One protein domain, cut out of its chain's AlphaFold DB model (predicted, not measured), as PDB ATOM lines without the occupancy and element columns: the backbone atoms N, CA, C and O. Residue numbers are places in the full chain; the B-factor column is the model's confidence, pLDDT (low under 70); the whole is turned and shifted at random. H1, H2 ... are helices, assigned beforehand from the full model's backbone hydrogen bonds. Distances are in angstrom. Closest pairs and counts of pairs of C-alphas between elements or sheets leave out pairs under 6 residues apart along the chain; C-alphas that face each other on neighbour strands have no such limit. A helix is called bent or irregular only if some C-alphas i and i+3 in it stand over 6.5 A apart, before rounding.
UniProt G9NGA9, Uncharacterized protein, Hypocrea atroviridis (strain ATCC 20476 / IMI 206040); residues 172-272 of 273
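This is residues 172 to 272 of the 273 residues of an uncharacterized protein of Hypocrea atroviridis (strain ATCC 20476 / IMI 206040) (UniProt G9NGA9). The long helix H1 runs along one side of a loose cluster of three short helices, H3, H4 and H5, with H4 nearest to it. H2 sits away from them at one end, between links that pair briefly, residues 203 to 204 with 231 to 232, antiparallel. The printed part has 101 residues with five named helices, H1 to H5 in order, no named strand, class all helix; it is compact, radius of gyration of the C-alphas 14.6 A, spanning 47 by 33 by 20 A.

H1, residues 172 to 193, is close to but not clearly touching H4, residues 250 to 260: the closest C-alphas, of Phe 183 and Leu 255, are 7.3 A apart, at a shallow tilt of 31 degrees. H3, residues 236 to 242, only just touches H4, with 3 pairs of C-alphas within 8 A, the closest Leu 236 and Leu 256, 6.8 A, about perpendicular at 76 degrees. H5, residues 262 to 270, is close to but not clearly touching H3, closest C-alphas Leu 240 and Trp 268, 6.4 A. H2, residues 216 to 225, touches no helix. In H1 and H5 every O i to N i+4 pair is within hydrogen-bond range; in H2 5 of 6, H4 5 of 7, H3 1 of 3, with 3 of 4 O i to N i+3 pairs.

H1 begins at C-alpha 172, (-10.213, 45.262, 32.044), and is 31.3 A long; H2 is 14.3 A, H3 10.3 A, H4 15.9 A. H4 is irregular, only just: C-alphas 251 and 254 are 6.8 A apart. H5, 11.9 A, ends at C-alpha 270, (-24.776, 45.530, 7.045).

The two farthest C-alphas, of Gln 193 and His 217, are 47.4 A apart. The printed part has no cut, and the link from H1 to H2 is long, 22 residues. Residues 199, 227 to 229 and 272 have pLDDT under 70.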
ATOM      1  N   GLU A 172      -9.509  44.855  33.252       84.12
ATOM      2  CA  GLU A 172     -10.213  45.262  32.044       84.12
ATOM      3  C   GLU A 172     -10.792  46.677  32.162       84.12
ATOM      4  O   GLU A 172     -10.660  47.468  31.230       84.12
ATOM      5  N   SER A 173     -11.305  47.060  33.336       82.19
ATOM      6  CA  SER A 173     -11.733  48.438  33.623       82.19
ATOM      7  C   SER A 173     -10.585  49.436  33.464       82.19
ATOM      8  O   SER A 173     -10.759  50.495  32.855       82.19
ATOM      9  N   ILE A 174      -9.389  49.095  33.961       79.88
ATOM     10  CA  ILE A 174      -8.185  49.927  33.811       79.88
ATOM     11  C   ILE A 174      -7.825  50.083  32.327       79.88
ATOM     12  O   ILE A 174      -7.608  51.203  31.859       79.88
ATOM     13  N   ARG A 175      -7.800  48.978  31.569       82.19
ATOM     14  CA  ARG A 175      -7.495  48.992  30.126       82.19
ATOM     15  C   ARG A 175      -8.508  49.822  29.342       82.19
ATOM     16  O   ARG A 175      -8.100  50.714  28.598       82.19
ATOM     17  N   ARG A 176      -9.810  49.589  29.542       88.12
ATOM     18  CA  ARG A 176     -10.896  50.342  28.887       88.12
ATOM     19  C   ARG A 176     -10.846  51.828  29.235       88.12
ATOM     20  O   ARG A 176     -10.984  52.660  28.344       88.12
ATOM     21  N   THR A 177     -10.542  52.176  30.487       83.12
ATOM     22  CA  THR A 177     -10.352  53.575  30.908       83.12
ATOM     23  C   THR A 177      -9.172  54.226  30.189       83.12
ATOM     24  O   THR A 177      -9.302  55.336  29.678       83.12
ATOM     25  N   TYR A 178      -8.031  53.538  30.088       80.62
ATOM     26  CA  TYR A 178      -6.873  54.043  29.347       80.62
ATOM     27  C   TYR A 178      -7.198  54.272  27.863       80.62
ATOM     28  O   TYR A 178      -6.901  55.342  27.326       80.62
ATOM     29  N   VAL A 179      -7.877  53.313  27.218       82.50
ATOM     30  CA  VAL A 179      -8.356  53.452  25.831       82.50
ATOM     31  C   VAL A 179      -9.300  54.649  25.694       82.50
ATOM     32  O   VAL A 179      -9.116  55.455  24.785       82.50
ATOM     33  N   ALA A 180     -10.253  54.820  26.615       85.62
ATOM     34  CA  ALA A 180     -11.187  55.945  26.608       85.62
ATOM     35  C   ALA A 180     -10.479  57.303  26.774       85.62
ATOM     36  O   ALA A 180     -10.795  58.248  26.052       85.62
ATOM     37  N   ILE A 181      -9.488  57.406  27.669       79.38
ATOM     38  CA  ILE A 181      -8.692  58.631  27.856       79.38
ATOM     39  C   ILE A 181      -7.963  58.995  26.562       79.38
ATOM     40  O   ILE A 181      -8.074  60.134  26.103       79.38
ATOM     41  N   ILE A 182      -7.251  58.040  25.955       80.38
ATOM     42  CA  ILE A 182      -6.528  58.272  24.696       80.38
ATOM     43  C   ILE A 182      -7.495  58.656  23.589       80.38
ATOM     44  O   ILE A 182      -7.215  59.582  22.831       80.38
ATOM     45  N   PHE A 183      -8.633  57.972  23.506       81.44
ATOM     46  CA  PHE A 183      -9.652  58.241  22.506       81.44
ATOM     47  C   PHE A 183     -10.180  59.674  22.613       81.44
ATOM     48  O   PHE A 183     -10.109  60.433  21.647       81.44
ATOM     49  N   VAL A 184     -10.623  60.086  23.804       83.38
ATOM     50  CA  VAL A 184     -11.156  61.434  24.051       83.38
ATOM     51  C   VAL A 184     -10.094  62.506  23.800       83.38
ATOM     52  O   VAL A 184     -10.367  63.506  23.130       83.38
ATOM     53  N   GLN A 185      -8.868  62.300  24.290       76.62
ATOM     54  CA  GLN A 185      -7.760  63.229  24.055       76.62
ATOM     55  C   GLN A 185      -7.408  63.321  22.567       76.62
ATOM     56  O   GLN A 185      -7.258  64.425  22.041       76.62
ATOM     57  N   GLY A 186      -7.307  62.181  21.884       79.31
ATOM     58  CA  GLY A 186      -6.988  62.091  20.463       79.31
ATOM     59  C   GLY A 186      -8.036  62.778  19.597       79.31
ATOM     60  O   GLY A 186      -7.690  63.592  18.738       79.31
ATOM     61  N   MET A 187      -9.318  62.537  19.877       82.06
ATOM     62  CA  MET A 187     -10.422  63.223  19.209       82.06
ATOM     63  C   MET A 187     -10.359  64.733  19.428       82.06
ATOM     64  O   MET A 187     -10.360  65.491  18.460       82.06
ATOM     65  N   TYR A 188     -10.257  65.186  20.680       81.19
ATOM     66  CA  TYR A 188     -10.248  66.617  20.984       81.19
ATOM     67  C   TYR A 188      -9.063  67.342  20.332       81.19
ATOM     68  O   TYR A 188      -9.244  68.408  19.744       81.19
ATOM     69  N   GLN A 189      -7.857  66.767  20.387       73.62
ATOM     70  CA  GLN A 189      -6.675  67.360  19.752       73.62
ATOM     71  C   GLN A 189      -6.809  67.379  18.225       73.62
ATOM     72  O   GLN A 189      -6.544  68.406  17.601       73.62
ATOM     73  N   THR A 190      -7.310  66.302  17.619       84.81
ATOM     74  CA  THR A 190      -7.561  66.267  16.170       84.81
ATOM     75  C   THR A 190      -8.574  67.333  15.756       84.81
ATOM     76  O   THR A 190      -8.337  68.055  14.791       84.81
ATOM     77  N   LEU A 191      -9.650  67.517  16.524       84.25
ATOM     78  CA  LEU A 191     -10.626  68.586  16.288       84.25
ATOM     79  C   LEU A 191     -10.019  69.987  16.467       84.25
ATOM     80  O   LEU A 191     -10.345  70.901  15.714       84.25
ATOM     81  N   LYS A 192      -9.138  70.168  17.458       87.69
ATOM     82  CA  LYS A 192      -8.534  71.466  17.788       87.69
ATOM     83  C   LYS A 192      -7.483  71.922  16.772       87.69
ATOM     84  O   LYS A 192      -7.409  73.112  16.480       87.69
ATOM     85  N   GLN A 193      -6.627  71.017  16.299       91.38
ATOM     86  CA  GLN A 193      -5.420  71.369  15.531       91.38
ATOM     87  C   GLN A 193      -5.175  70.481  14.299       91.38
ATOM     88  O   GLN A 193      -4.132  70.598  13.661       91.38
ATOM     89  N   GLY A 194      -6.113  69.597  13.950       87.00
ATOM     90  CA  GLY A 194      -6.031  68.711  12.783       87.00
ATOM     91  C   GLY A 194      -5.183  67.452  12.982       87.00
ATOM     92  O   GLY A 194      -5.128  66.617  12.085       87.00
ATOM     93  N   TRP A 195      -4.525  67.292  14.136       86.12
ATOM     94  CA  TRP A 195      -3.709  66.121  14.465       86.12
ATOM     95  C   TRP A 195      -3.642  65.875  15.980       86.12
ATOM     96  O   TRP A 195      -3.797  66.799  16.783       86.12
ATOM     97  N   ALA A 196      -3.345  64.638  16.379       78.12
ATOM     98  CA  ALA A 196      -3.128  64.254  17.771       78.12
ATOM     99  C   ALA A 196      -1.834  63.453  17.946       78.12
ATOM    100  O   ALA A 196      -1.403  62.731  17.048       78.12
ATOM    101  N   PHE A 197      -1.214  63.576  19.119       76.38
ATOM    102  CA  PHE A 197      -0.101  62.717  19.517       76.38
ATOM    103  C   PHE A 197      -0.626  61.333  19.917       76.38
ATOM    104  O   PHE A 197      -1.634  61.246  20.616       76.38
ATOM    105  N   CYS A 198       0.063  60.263  19.506       74.56
ATOM    106  CA  CYS A 198      -0.270  58.891  19.886       74.56
ATOM    107  C   CYS A 198       0.592  58.457  21.086       74.56
ATOM    108  O   CYS A 198       1.781  58.193  20.900       74.56
ATOM    109  N   PRO A 199       0.030  58.362  22.307       67.44
ATOM    110  CA  PRO A 199       0.776  57.938  23.494       67.44
ATOM    111  C   PRO A 199       1.028  56.421  23.556       67.44
ATOM    112  O   PRO A 199       1.632  55.945  24.513       67.44
ATOM    113  N   GLY A 200       0.583  55.657  22.552       74.69
ATOM    114  CA  GLY A 200       0.658  54.195  22.513       74.69
ATOM    115  C   GLY A 200      -0.708  53.535  22.701       74.69
ATOM    116  O   GLY A 200      -1.739  54.202  22.689       74.69
ATOM    117  N   GLY A 201      -0.724  52.210  22.845       77.12
ATOM    118  CA  GLY A 201      -1.951  51.423  22.968       77.12
ATOM    119  C   GLY A 201      -1.830  50.298  23.984       77.12
ATOM    120  O   GLY A 201      -0.726  49.913  24.364       77.12
ATOM    121  N   VAL A 202      -2.976  49.766  24.397       81.94
ATOM    122  CA  VAL A 202      -3.083  48.630  25.321       81.94
ATOM    123  C   VAL A 202      -3.940  47.543  24.681       81.94
ATOM    124  O   VAL A 202      -4.810  47.839  23.860       81.94
ATOM    125  N   SER A 203      -3.683  46.283  25.025       86.69
ATOM    126  CA  SER A 203      -4.578  45.187  24.651       86.69
ATOM    127  C   SER A 203      -5.767  45.135  25.599       86.69
ATOM    128  O   SER A 203      -5.582  45.298  26.805       86.69
ATOM    129  N   PHE A 204      -6.962  44.896  25.071       84.00
ATOM    130  CA  PHE A 204      -8.191  44.772  25.856       84.00
ATOM    131  C   PHE A 204      -9.145  43.754  25.212       84.00
ATOM    132  O   PHE A 204      -8.977  43.377  24.047       84.00
ATOM    133  N   THR A 205     -10.104  43.256  25.985       89.19
ATOM    134  CA  THR A 205     -11.099  42.290  25.515       89.19
ATOM    135  C   THR A 205     -12.119  42.996  24.626       89.19
ATOM    136  O   THR A 205     -12.774  43.951  25.043       89.19
ATOM    137  N   VAL A 206     -12.259  42.491  23.399       88.50
ATOM    138  CA  VAL A 206     -13.183  43.008  22.373       88.50
ATOM    139  C   VAL A 206     -14.349  42.069  22.094       88.50
ATOM    140  O   VAL A 206     -15.170  42.372  21.241       88.50
ATOM    141  N   THR A 207     -14.409  40.934  22.784       88.56
ATOM    142  CA  THR A 207     -15.455  39.930  22.627       88.56
ATOM    143  C   THR A 207     -16.718  40.371  23.356       88.56
ATOM    144  O   THR A 207     -16.678  40.707  24.542       88.56
ATOM    145  N   ASN A 208     -17.840  40.361  22.645       88.25
ATOM    146  CA  ASN A 208     -19.142  40.739  23.176       88.25
ATOM    147  C   ASN A 208     -19.592  39.794  24.310       88.25
ATOM    148  O   ASN A 208     -19.323  38.592  24.289       88.25
ATOM    149  N   GLY A 209     -20.294  40.334  25.307       85.56
ATOM    150  CA  GLY A 209     -20.869  39.575  26.424       85.56
ATOM    151  C   GLY A 209     -19.910  39.229  27.572       85.56
ATOM    152  O   GLY A 209     -20.382  38.992  28.685       85.56
ATOM    153  N   LEU A 210     -18.582  39.249  27.374       86.81
ATOM    154  CA  LEU A 210     -17.636  39.046  28.484       86.81
ATOM    155  C   LEU A 210     -17.693  40.197  29.497       86.81
ATOM    156  O   LEU A 210     -17.674  39.955  30.701       86.81
ATOM    157  N   TRP A 211     -17.773  41.442  29.018       87.94
ATOM    158  CA  TRP A 211     -17.871  42.629  29.874       87.94
ATOM    159  C   TRP A 211     -19.195  42.689  30.643       87.94
ATOM    160  O   TRP A 211     -19.197  42.950  31.842       87.94
ATOM    161  N   ASP A 212     -20.303  42.364  29.975       84.88
ATOM    162  CA  ASP A 212     -21.659  42.432  30.535       84.88
ATOM    163  C   ASP A 212     -22.095  41.136  31.250       84.88
ATOM    164  O   ASP A 212     -23.280  40.922  31.512       84.88
ATOM    165  N   SER A 213     -21.154  40.232  31.543       84.69
ATOM    166  CA  SER A 213     -21.456  38.947  32.176       84.69
ATOM    167  C   SER A 213     -22.056  39.141  33.581       84.69
ATOM    168  O   SER A 213     -21.419  39.762  34.431       84.69
ATOM    169  N   PRO A 214     -23.240  38.567  33.881       80.38
ATOM    170  CA  PRO A 214     -23.955  38.822  35.136       80.38
ATOM    171  C   PRO A 214     -23.399  38.037  36.331       80.38
ATOM    172  O   PRO A 214     -23.824  38.257  37.460       80.38
ATOM    173  N   SER A 215     -22.504  37.073  36.105       81.31
ATOM    174  CA  SER A 215     -21.918  36.250  37.164       81.31
ATOM    175  C   SER A 215     -20.551  35.694  36.763       81.31
ATOM    176  O   SER A 215     -20.259  35.546  35.572       81.31
ATOM    177  N   ALA A 216     -19.758  35.291  37.762       80.31
ATOM    178  CA  ALA A 216     -18.473  34.615  37.568       80.31
ATOM    179  C   ALA A 216     -18.607  33.337  36.734       80.31
ATOM    180  O   ALA A 216     -17.745  33.025  35.918       80.31
ATOM    181  N   HIS A 217     -19.702  32.600  36.939       82.50
ATOM    182  CA  HIS A 217     -19.965  31.347  36.246       82.50
ATOM    183  C   HIS A 217     -20.233  31.577  34.755       82.50
ATOM    184  O   HIS A 217     -19.564  30.978  33.915       82.50
ATOM    185  N   THR A 218     -21.145  32.496  34.421       84.69
ATOM    186  CA  THR A 218     -21.439  32.847  33.021       84.69
ATOM    187  C   THR A 218     -20.205  33.415  32.325       84.69
ATOM    188  O   THR A 218     -19.913  33.039  31.190       84.69
ATOM    189  N   TRP A 219     -19.448  34.266  33.024       88.25
ATOM    190  CA  TRP A 219     -18.184  34.788  32.517       88.25
ATOM    191  C   TRP A 219     -17.197  33.663  32.199       88.25
ATOM    192  O   TRP A 219     -16.616  33.659  31.122       88.25
ATOM    193  N   TRP A 220     -17.037  32.684  33.092       86.31
ATOM    194  CA  TRP A 220     -16.117  31.562  32.896       86.31
ATOM    195  C   TRP A 220     -16.493  30.693  31.696       86.31
ATOM    196  O   TRP A 220     -15.626  30.325  30.904       86.31
ATOM    197  N   GLU A 221     -17.784  30.401  31.519       85.81
ATOM    198  CA  GLU A 221     -18.256  29.644  30.356       85.81
ATOM    199  C   GLU A 221     -17.979  30.367  29.034       85.81
ATOM    200  O   GLU A 221     -17.614  29.721  28.050       85.81
ATOM    201  N   LEU A 222     -18.140  31.694  29.005       84.75
ATOM    202  CA  LEU A 222     -17.828  32.519  27.838       84.75
ATOM    203  C   LEU A 222     -16.318  32.638  27.622       84.75
ATOM    204  O   LEU A 222     -15.847  32.431  26.509       84.75
ATOM    205  N   PHE A 223     -15.557  32.893  28.684       84.44
ATOM    206  CA  PHE A 223     -14.104  33.034  28.654       84.44
ATOM    207  C   PHE A 223     -13.407  31.764  28.153       84.44
ATOM    208  O   PHE A 223     -12.466  31.849  27.375       84.44
ATOM    209  N   LEU A 224     -13.891  30.575  28.529       83.00
ATOM    210  CA  LEU A 224     -13.360  29.307  28.012       83.00
ATOM    211  C   LEU A 224     -13.666  29.070  26.526       83.00
ATOM    212  O   LEU A 224     -12.952  28.314  25.865       83.00
ATOM    213  N   ARG A 225     -14.747  29.662  26.009       81.94
ATOM    214  CA  ARG A 225     -15.122  29.586  24.587       81.94
ATOM    215  C   ARG A 225     -14.428  30.658  23.757       81.94
ATOM    216  O   ARG A 225     -14.245  30.464  22.556       81.94
ATOM    217  N   ASP A 226     -14.047  31.762  24.392       77.31
ATOM    218  CA  ASP A 226     -13.303  32.841  23.769       77.31
ATOM    219  C   ASP A 226     -11.850  32.415  23.536       77.31
ATOM    220  O   ASP A 226     -10.995  32.438  24.420       77.31
ATOM    221  N   THR A 227     -11.572  31.974  22.313       64.50
ATOM    222  CA  THR A 227     -10.215  31.616  21.877       64.50
ATOM    223  C   THR A 227      -9.466  32.809  21.282       64.50
ATOM    224  O   THR A 227      -8.295  32.671  20.912       64.50
ATOM    225  N   ALA A 228     -10.109  33.981  21.182       67.50
ATOM    226  CA  ALA A 228      -9.516  35.149  20.560       67.50
ATOM    227  C   ALA A 228      -8.577  35.869  21.547       67.50
ATOM    228  O   ALA A 228      -8.973  36.219  22.660       67.50
ATOM    229  N   PRO A 229      -7.315  36.141  21.166       69.69
ATOM    230  CA  PRO A 229      -6.444  36.953  21.999       69.69
ATOM    231  C   PRO A 229      -6.983  38.392  22.076       69.69
ATOM    232  O   PRO A 229      -7.468  38.914  21.062       69.69
ATOM    233  N   PRO A 230      -6.829  39.078  23.226       80.19
ATOM    234  CA  PRO A 230      -7.258  40.465  23.377       80.19
ATOM    235  C   PRO A 230      -6.666  41.342  22.266       80.19
ATOM    236  O   PRO A 230      -5.516  41.158  21.848       80.19
ATOM    237  N   ALA A 231      -7.460  42.283  21.757       83.19
ATOM    238  CA  ALA A 231      -7.060  43.110  20.627       83.19
ATOM    239  C   ALA A 231      -6.256  44.320  21.092       83.19
ATOM    240  O   ALA A 231      -6.588  44.957  22.092       83.19
ATOM    241  N   GLN A 232      -5.209  44.660  20.341       84.81
ATOM    242  CA  GLN A 232      -4.454  45.880  20.584       84.81
ATOM    243  C   GLN A 232      -5.275  47.087  20.123       84.81
ATOM    244  O   GLN A 232      -5.724  47.131  18.977       84.81
ATOM    245  N   SER A 233      -5.418  48.099  20.981       82.81
ATOM    246  CA  SER A 233      -6.247  49.282  20.701       82.81
ATOM    247  C   SER A 233      -5.839  50.075  19.451       82.81
ATOM    248  O   SER A 233      -6.648  50.818  18.911       82.81
ATOM    249  N   LEU A 234      -4.599  49.919  18.979       80.62
ATOM    250  CA  LEU A 234      -4.086  50.553  17.757       80.62
ATOM    251  C   LEU A 234      -4.248  49.690  16.494       80.62
ATOM    252  O   LEU A 234      -3.906  50.139  15.405       80.62
ATOM    253  N   GLN A 235      -4.727  48.452  16.628       83.94
ATOM    254  CA  GLN A 235      -4.840  47.476  15.537       83.94
ATOM    255  C   GLN A 235      -6.274  46.943  15.408       83.94
ATOM    256  O   GLN A 235      -6.487  45.778  15.075       83.94
ATOM    257  N   LEU A 236      -7.271  47.789  15.678       86.69
ATOM    258  CA  LEU A 236      -8.683  47.395  15.639       86.69
ATOM    259  C   LEU A 236      -9.199  47.116  14.216       86.69
ATOM    260  O   LEU A 236     -10.223  46.457  14.078       86.69
ATOM    261  N   GLU A 237      -8.482  47.535  13.165       88.00
ATOM    262  CA  GLU A 237      -8.851  47.270  11.764       88.00
ATOM    263  C   GLU A 237      -9.082  45.784  11.483       88.00
ATOM    264  O   GLU A 237      -9.994  45.437  10.735       88.00
ATOM    265  N   ARG A 238      -8.289  44.903  12.111       88.00
ATOM    266  CA  ARG A 238      -8.395  43.452  11.915       88.00
ATOM    267  C   ARG A 238      -9.798  42.925  12.225       88.00
ATOM    268  O   ARG A 238     -10.273  42.020  11.551       88.00
ATOM    269  N   LEU A 239     -10.497  43.552  13.178       87.69
ATOM    270  CA  LEU A 239     -11.833  43.137  13.609       87.69
ATOM    271  C   LEU A 239     -12.876  43.287  12.497       87.69
ATOM    272  O   LEU A 239     -13.819  42.507  12.449       87.69
ATOM    273  N   LEU A 240     -12.679  44.229  11.567       88.12
ATOM    274  CA  LEU A 240     -13.563  44.413  10.410       88.12
ATOM    275  C   LEU A 240     -13.458  43.265   9.390       88.12
ATOM    276  O   LEU A 240     -14.296  43.158   8.497       88.12
ATOM    277  N   HIS A 241     -12.414  42.438   9.487       87.00
ATOM    278  CA  HIS A 241     -12.139  41.329   8.574       87.00
ATOM    279  C   HIS A 241     -12.282  39.962   9.246       87.00
ATOM    280  O   HIS A 241     -12.692  39.002   8.598       87.00
ATOM    281  N   GLU A 242     -11.911  39.876  10.523       87.06
ATOM    282  CA  GLU A 242     -11.797  38.622  11.270       87.06
ATOM    283  C   GLU A 242     -13.068  38.280  12.061       87.06
ATOM    284  O   GLU A 242     -13.305  37.100  12.315       87.06
ATOM    285  N   ASN A 243     -13.896  39.273  12.414       88.00
ATOM    286  CA  ASN A 243     -14.991  39.096  13.369       88.00
ATOM    287  C   ASN A 243     -16.351  39.507  12.798       88.00
ATOM    288  O   ASN A 243     -16.470  40.425  11.975       88.00
ATOM    289  N   GLN A 244     -17.401  38.866  13.311       88.19
ATOM    290  CA  GLN A 244     -18.774  39.305  13.096       88.19
ATOM    291  C   GLN A 244     -19.103  40.524  13.982       88.19
ATOM    292  O   GLN A 244     -18.733  40.519  15.155       88.19
ATOM    293  N   PRO A 245     -19.847  41.542  13.503       87.94
ATOM    294  CA  PRO A 245     -20.334  42.645  14.330       87.94
ATOM    295  C   PRO A 245     -20.980  42.226  15.652       87.94
ATOM    296  O   PRO A 245     -20.727  42.858  16.672       87.94
ATOM    297  N   ALA A 246     -21.767  41.145  15.664       88.44
ATOM    298  CA  ALA A 246     -22.419  40.647  16.878       88.44
ATOM    299  C   ALA A 246     -21.440  40.065  17.922       88.44
ATOM    300  O   ALA A 246     -21.781  39.976  19.103       88.44
ATOM    301  N   GLU A 247     -20.237  39.671  17.498       87.75
ATOM    302  CA  GLU A 247     -19.172  39.139  18.356       87.75
ATOM    303  C   GLU A 247     -18.295  40.249  18.943       87.75
ATOM    304  O   GLU A 247     -17.526  39.989  19.868       87.75
ATOM    305  N   VAL A 248     -18.392  41.478  18.425       89.12
ATOM    306  CA  VAL A 248     -17.570  42.610  18.861       89.12
ATOM    307  C   VAL A 248     -18.304  43.422  19.925       89.12
ATOM    308  O   VAL A 248     -19.456  43.815  19.763       89.12
ATOM    309  N   ASP A 249     -17.612  43.684  21.026       90.81
ATOM    310  CA  ASP A 249     -18.095  44.474  22.151       90.81
ATOM    311  C   ASP A 249     -18.478  45.896  21.710       90.81
ATOM    312  O   ASP A 249     -17.755  46.570  20.967       90.81
ATOM    313  N   THR A 250     -19.620  46.374  22.204       88.31
ATOM    314  CA  THR A 250     -20.179  47.686  21.845       88.31
ATOM    315  C   THR A 250     -19.244  48.858  22.168       88.31
ATOM    316  O   THR A 250     -19.275  49.874  21.467       88.31
ATOM    317  N   PHE A 251     -18.345  48.715  23.151       89.06
ATOM    318  CA  PHE A 251     -17.308  49.700  23.479       89.06
ATOM    319  C   PHE A 251     -16.348  49.970  22.306       89.06
ATOM    320  O   PHE A 251     -15.776  51.056  22.200       89.06
ATOM    321  N   VAL A 252     -16.178  49.005  21.401       89.06
ATOM    322  CA  VAL A 252     -15.234  49.079  20.276       89.06
ATOM    323  C   VAL A 252     -15.802  49.880  19.102       89.06
ATOM    324  O   VAL A 252     -15.047  50.497  18.350       89.06
ATOM    325  N   GLN A 253     -17.127  49.923  18.945       87.19
ATOM    326  CA  GLN A 253     -17.770  50.525  17.775       87.19
ATOM    327  C   GLN A 253     -17.434  52.020  17.591       87.19
ATOM    328  O   GLN A 253     -17.022  52.389  16.487       87.19
ATOM    329  N   PRO A 254     -17.503  52.897  18.618       84.56
ATOM    330  CA  PRO A 254     -17.088  54.295  18.473       84.56
ATOM    331  C   PRO A 254     -15.608  54.448  18.090       84.56
ATOM    332  O   PRO A 254     -15.255  55.364  17.344       84.56
ATOM    333  N   LEU A 255     -14.747  53.535  18.556       87.81
ATOM    334  CA  LEU A 255     -13.316  53.532  18.240       87.81
ATOM    335  C   LEU A 255     -13.078  53.214  16.758       87.81
ATOM    336  O   LEU A 255     -12.278  53.886  16.101       87.81
ATOM    337  N   LEU A 256     -13.798  52.223  16.222       88.00
ATOM    338  CA  LEU A 256     -13.752  51.857  14.804       88.00
ATOM    339  C   LEU A 256     -14.247  53.000  13.917       88.00
ATOM    340  O   LEU A 256     -13.577  53.360  12.951       88.00
ATOM    341  N   VAL A 257     -15.381  53.608  14.270       84.88
ATOM    342  CA  VAL A 257     -15.972  54.718  13.508       84.88
ATOM    343  C   VAL A 257     -15.023  55.910  13.439       84.88
ATOM    344  O   VAL A 257     -14.816  56.466  12.362       84.88
ATOM    345  N   ALA A 258     -14.408  56.292  14.560       80.94
ATOM    346  CA  ALA A 258     -13.468  57.409  14.575       80.94
ATOM    347  C   ALA A 258     -12.184  57.123  13.779       80.94
ATOM    348  O   ALA A 258     -11.601  58.046  13.214       80.94
ATOM    349  N   SER A 259     -11.739  55.864  13.743       82.81
ATOM    350  CA  SER A 259     -10.472  55.475  13.109       82.81
ATOM    351  C   SER A 259     -10.613  55.187  11.612       82.81
ATOM    352  O   SER A 259      -9.695  55.472  10.845       82.81
ATOM    353  N   TYR A 260     -11.750  54.630  11.188       86.81
ATOM    354  CA  TYR A 260     -11.947  54.092   9.835       86.81
ATOM    355  C   TYR A 260     -13.146  54.696   9.089       86.81
ATOM    356  O   TYR A 260     -13.318  54.427   7.900       86.81
ATOM    357  N   GLY A 261     -13.944  55.535   9.756       84.75
ATOM    358  CA  GLY A 261     -15.096  56.224   9.181       84.75
ATOM    359  C   GLY A 261     -16.402  55.428   9.255       84.75
ATOM    360  O   GLY A 261     -16.414  54.199   9.272       84.75
ATOM    361  N   HIS A 262     -17.521  56.159   9.268       86.00
ATOM    362  CA  HIS A 262     -18.872  55.594   9.359       86.00
ATOM    363  C   HIS A 262     -19.190  54.616   8.225       86.00
ATOM    364  O   HIS A 262     -19.577  53.491   8.498       86.00
ATOM    365  N   GLU A 263     -18.955  55.002   6.967       89.62
ATOM    366  CA  GLU A 263     -19.353  54.201   5.801       89.62
ATOM    367  C   GLU A 263     -18.762  52.783   5.827       89.62
ATOM    368  O   GLU A 263     -19.461  51.809   5.554       89.62
ATOM    369  N   ARG A 264     -17.488  52.651   6.213       89.44
ATOM    370  CA  ARG A 264     -16.817  51.349   6.291       89.44
ATOM    371  C   ARG A 264     -17.374  50.490   7.428       89.44
ATOM    372  O   ARG A 264     -17.555  49.288   7.243       89.44
ATOM    373  N   VAL A 265     -17.653  51.090   8.585       89.25
ATOM    374  CA  VAL A 265     -18.238  50.379   9.733       89.25
ATOM    375  C   VAL A 265     -19.686  49.980   9.443       89.25
ATOM    376  O   VAL A 265     -20.065  48.848   9.726       89.25
ATOM    377  N   ASP A 266     -20.469  50.848   8.805       90.69
ATOM    378  CA  ASP A 266     -21.857  50.571   8.426       90.69
ATOM    379  C   ASP A 266     -21.938  49.440   7.391       90.69
ATOM    380  O   ASP A 266     -22.782  48.555   7.514       90.69
ATOM    381  N   GLN A 267     -21.031  49.412   6.405       89.94
ATOM    382  CA  GLN A 267     -20.921  48.299   5.455       89.94
ATOM    383  C   GLN A 267     -20.595  46.977   6.157       89.94
ATOM    384  O   GLN A 267     -21.186  45.953   5.824       89.94
ATOM    385  N   TRP A 268     -19.676  46.992   7.124       90.88
ATOM    386  CA  TRP A 268     -19.328  45.808   7.914       90.88
ATOM    387  C   TRP A 268     -20.508  45.319   8.770       90.88
ATOM    388  O   TRP A 268     -20.788  44.122   8.790       90.88
ATOM    389  N   ILE A 269     -21.267  46.229   9.391       87.25
ATOM    390  CA  ILE A 269     -22.497  45.895  10.131       87.25
ATOM    391  C   ILE A 269     -23.569  45.320   9.191       87.25
ATOM    392  O   ILE A 269     -24.212  44.322   9.512       87.25
ATOM    393  N   ALA A 270     -23.748  45.918   8.010       85.06
ATOM    394  CA  ALA A 270     -24.776  45.530   7.045       85.06
ATOM    395  C   ALA A 270     -24.506  44.191   6.340       85.06
ATOM    396  O   ALA A 270     -25.441  43.583   5.829       85.06
ATOM    397  N   GLN A 271     -23.263  43.699   6.325       75.56
ATOM    398  CA  GLN A 271     -22.920  42.380   5.769       75.56
ATOM    399  C   GLN A 271     -23.560  41.204   6.533       75.56
ATOM    400  O   GLN A 271     -23.411  40.060   6.105       75.56
ATOM    401  N   GLN A 272     -24.266  41.469   7.640       61.34
ATOM    402  CA  GLN A 272     -24.880  40.458   8.505       61.34
ATOM    403  C   GLN A 272     -26.359  40.696   8.851       61.34
ATOM    404  O   GLN A 272     -26.889  40.008   9.725       61.34
TER     405      GLN A 272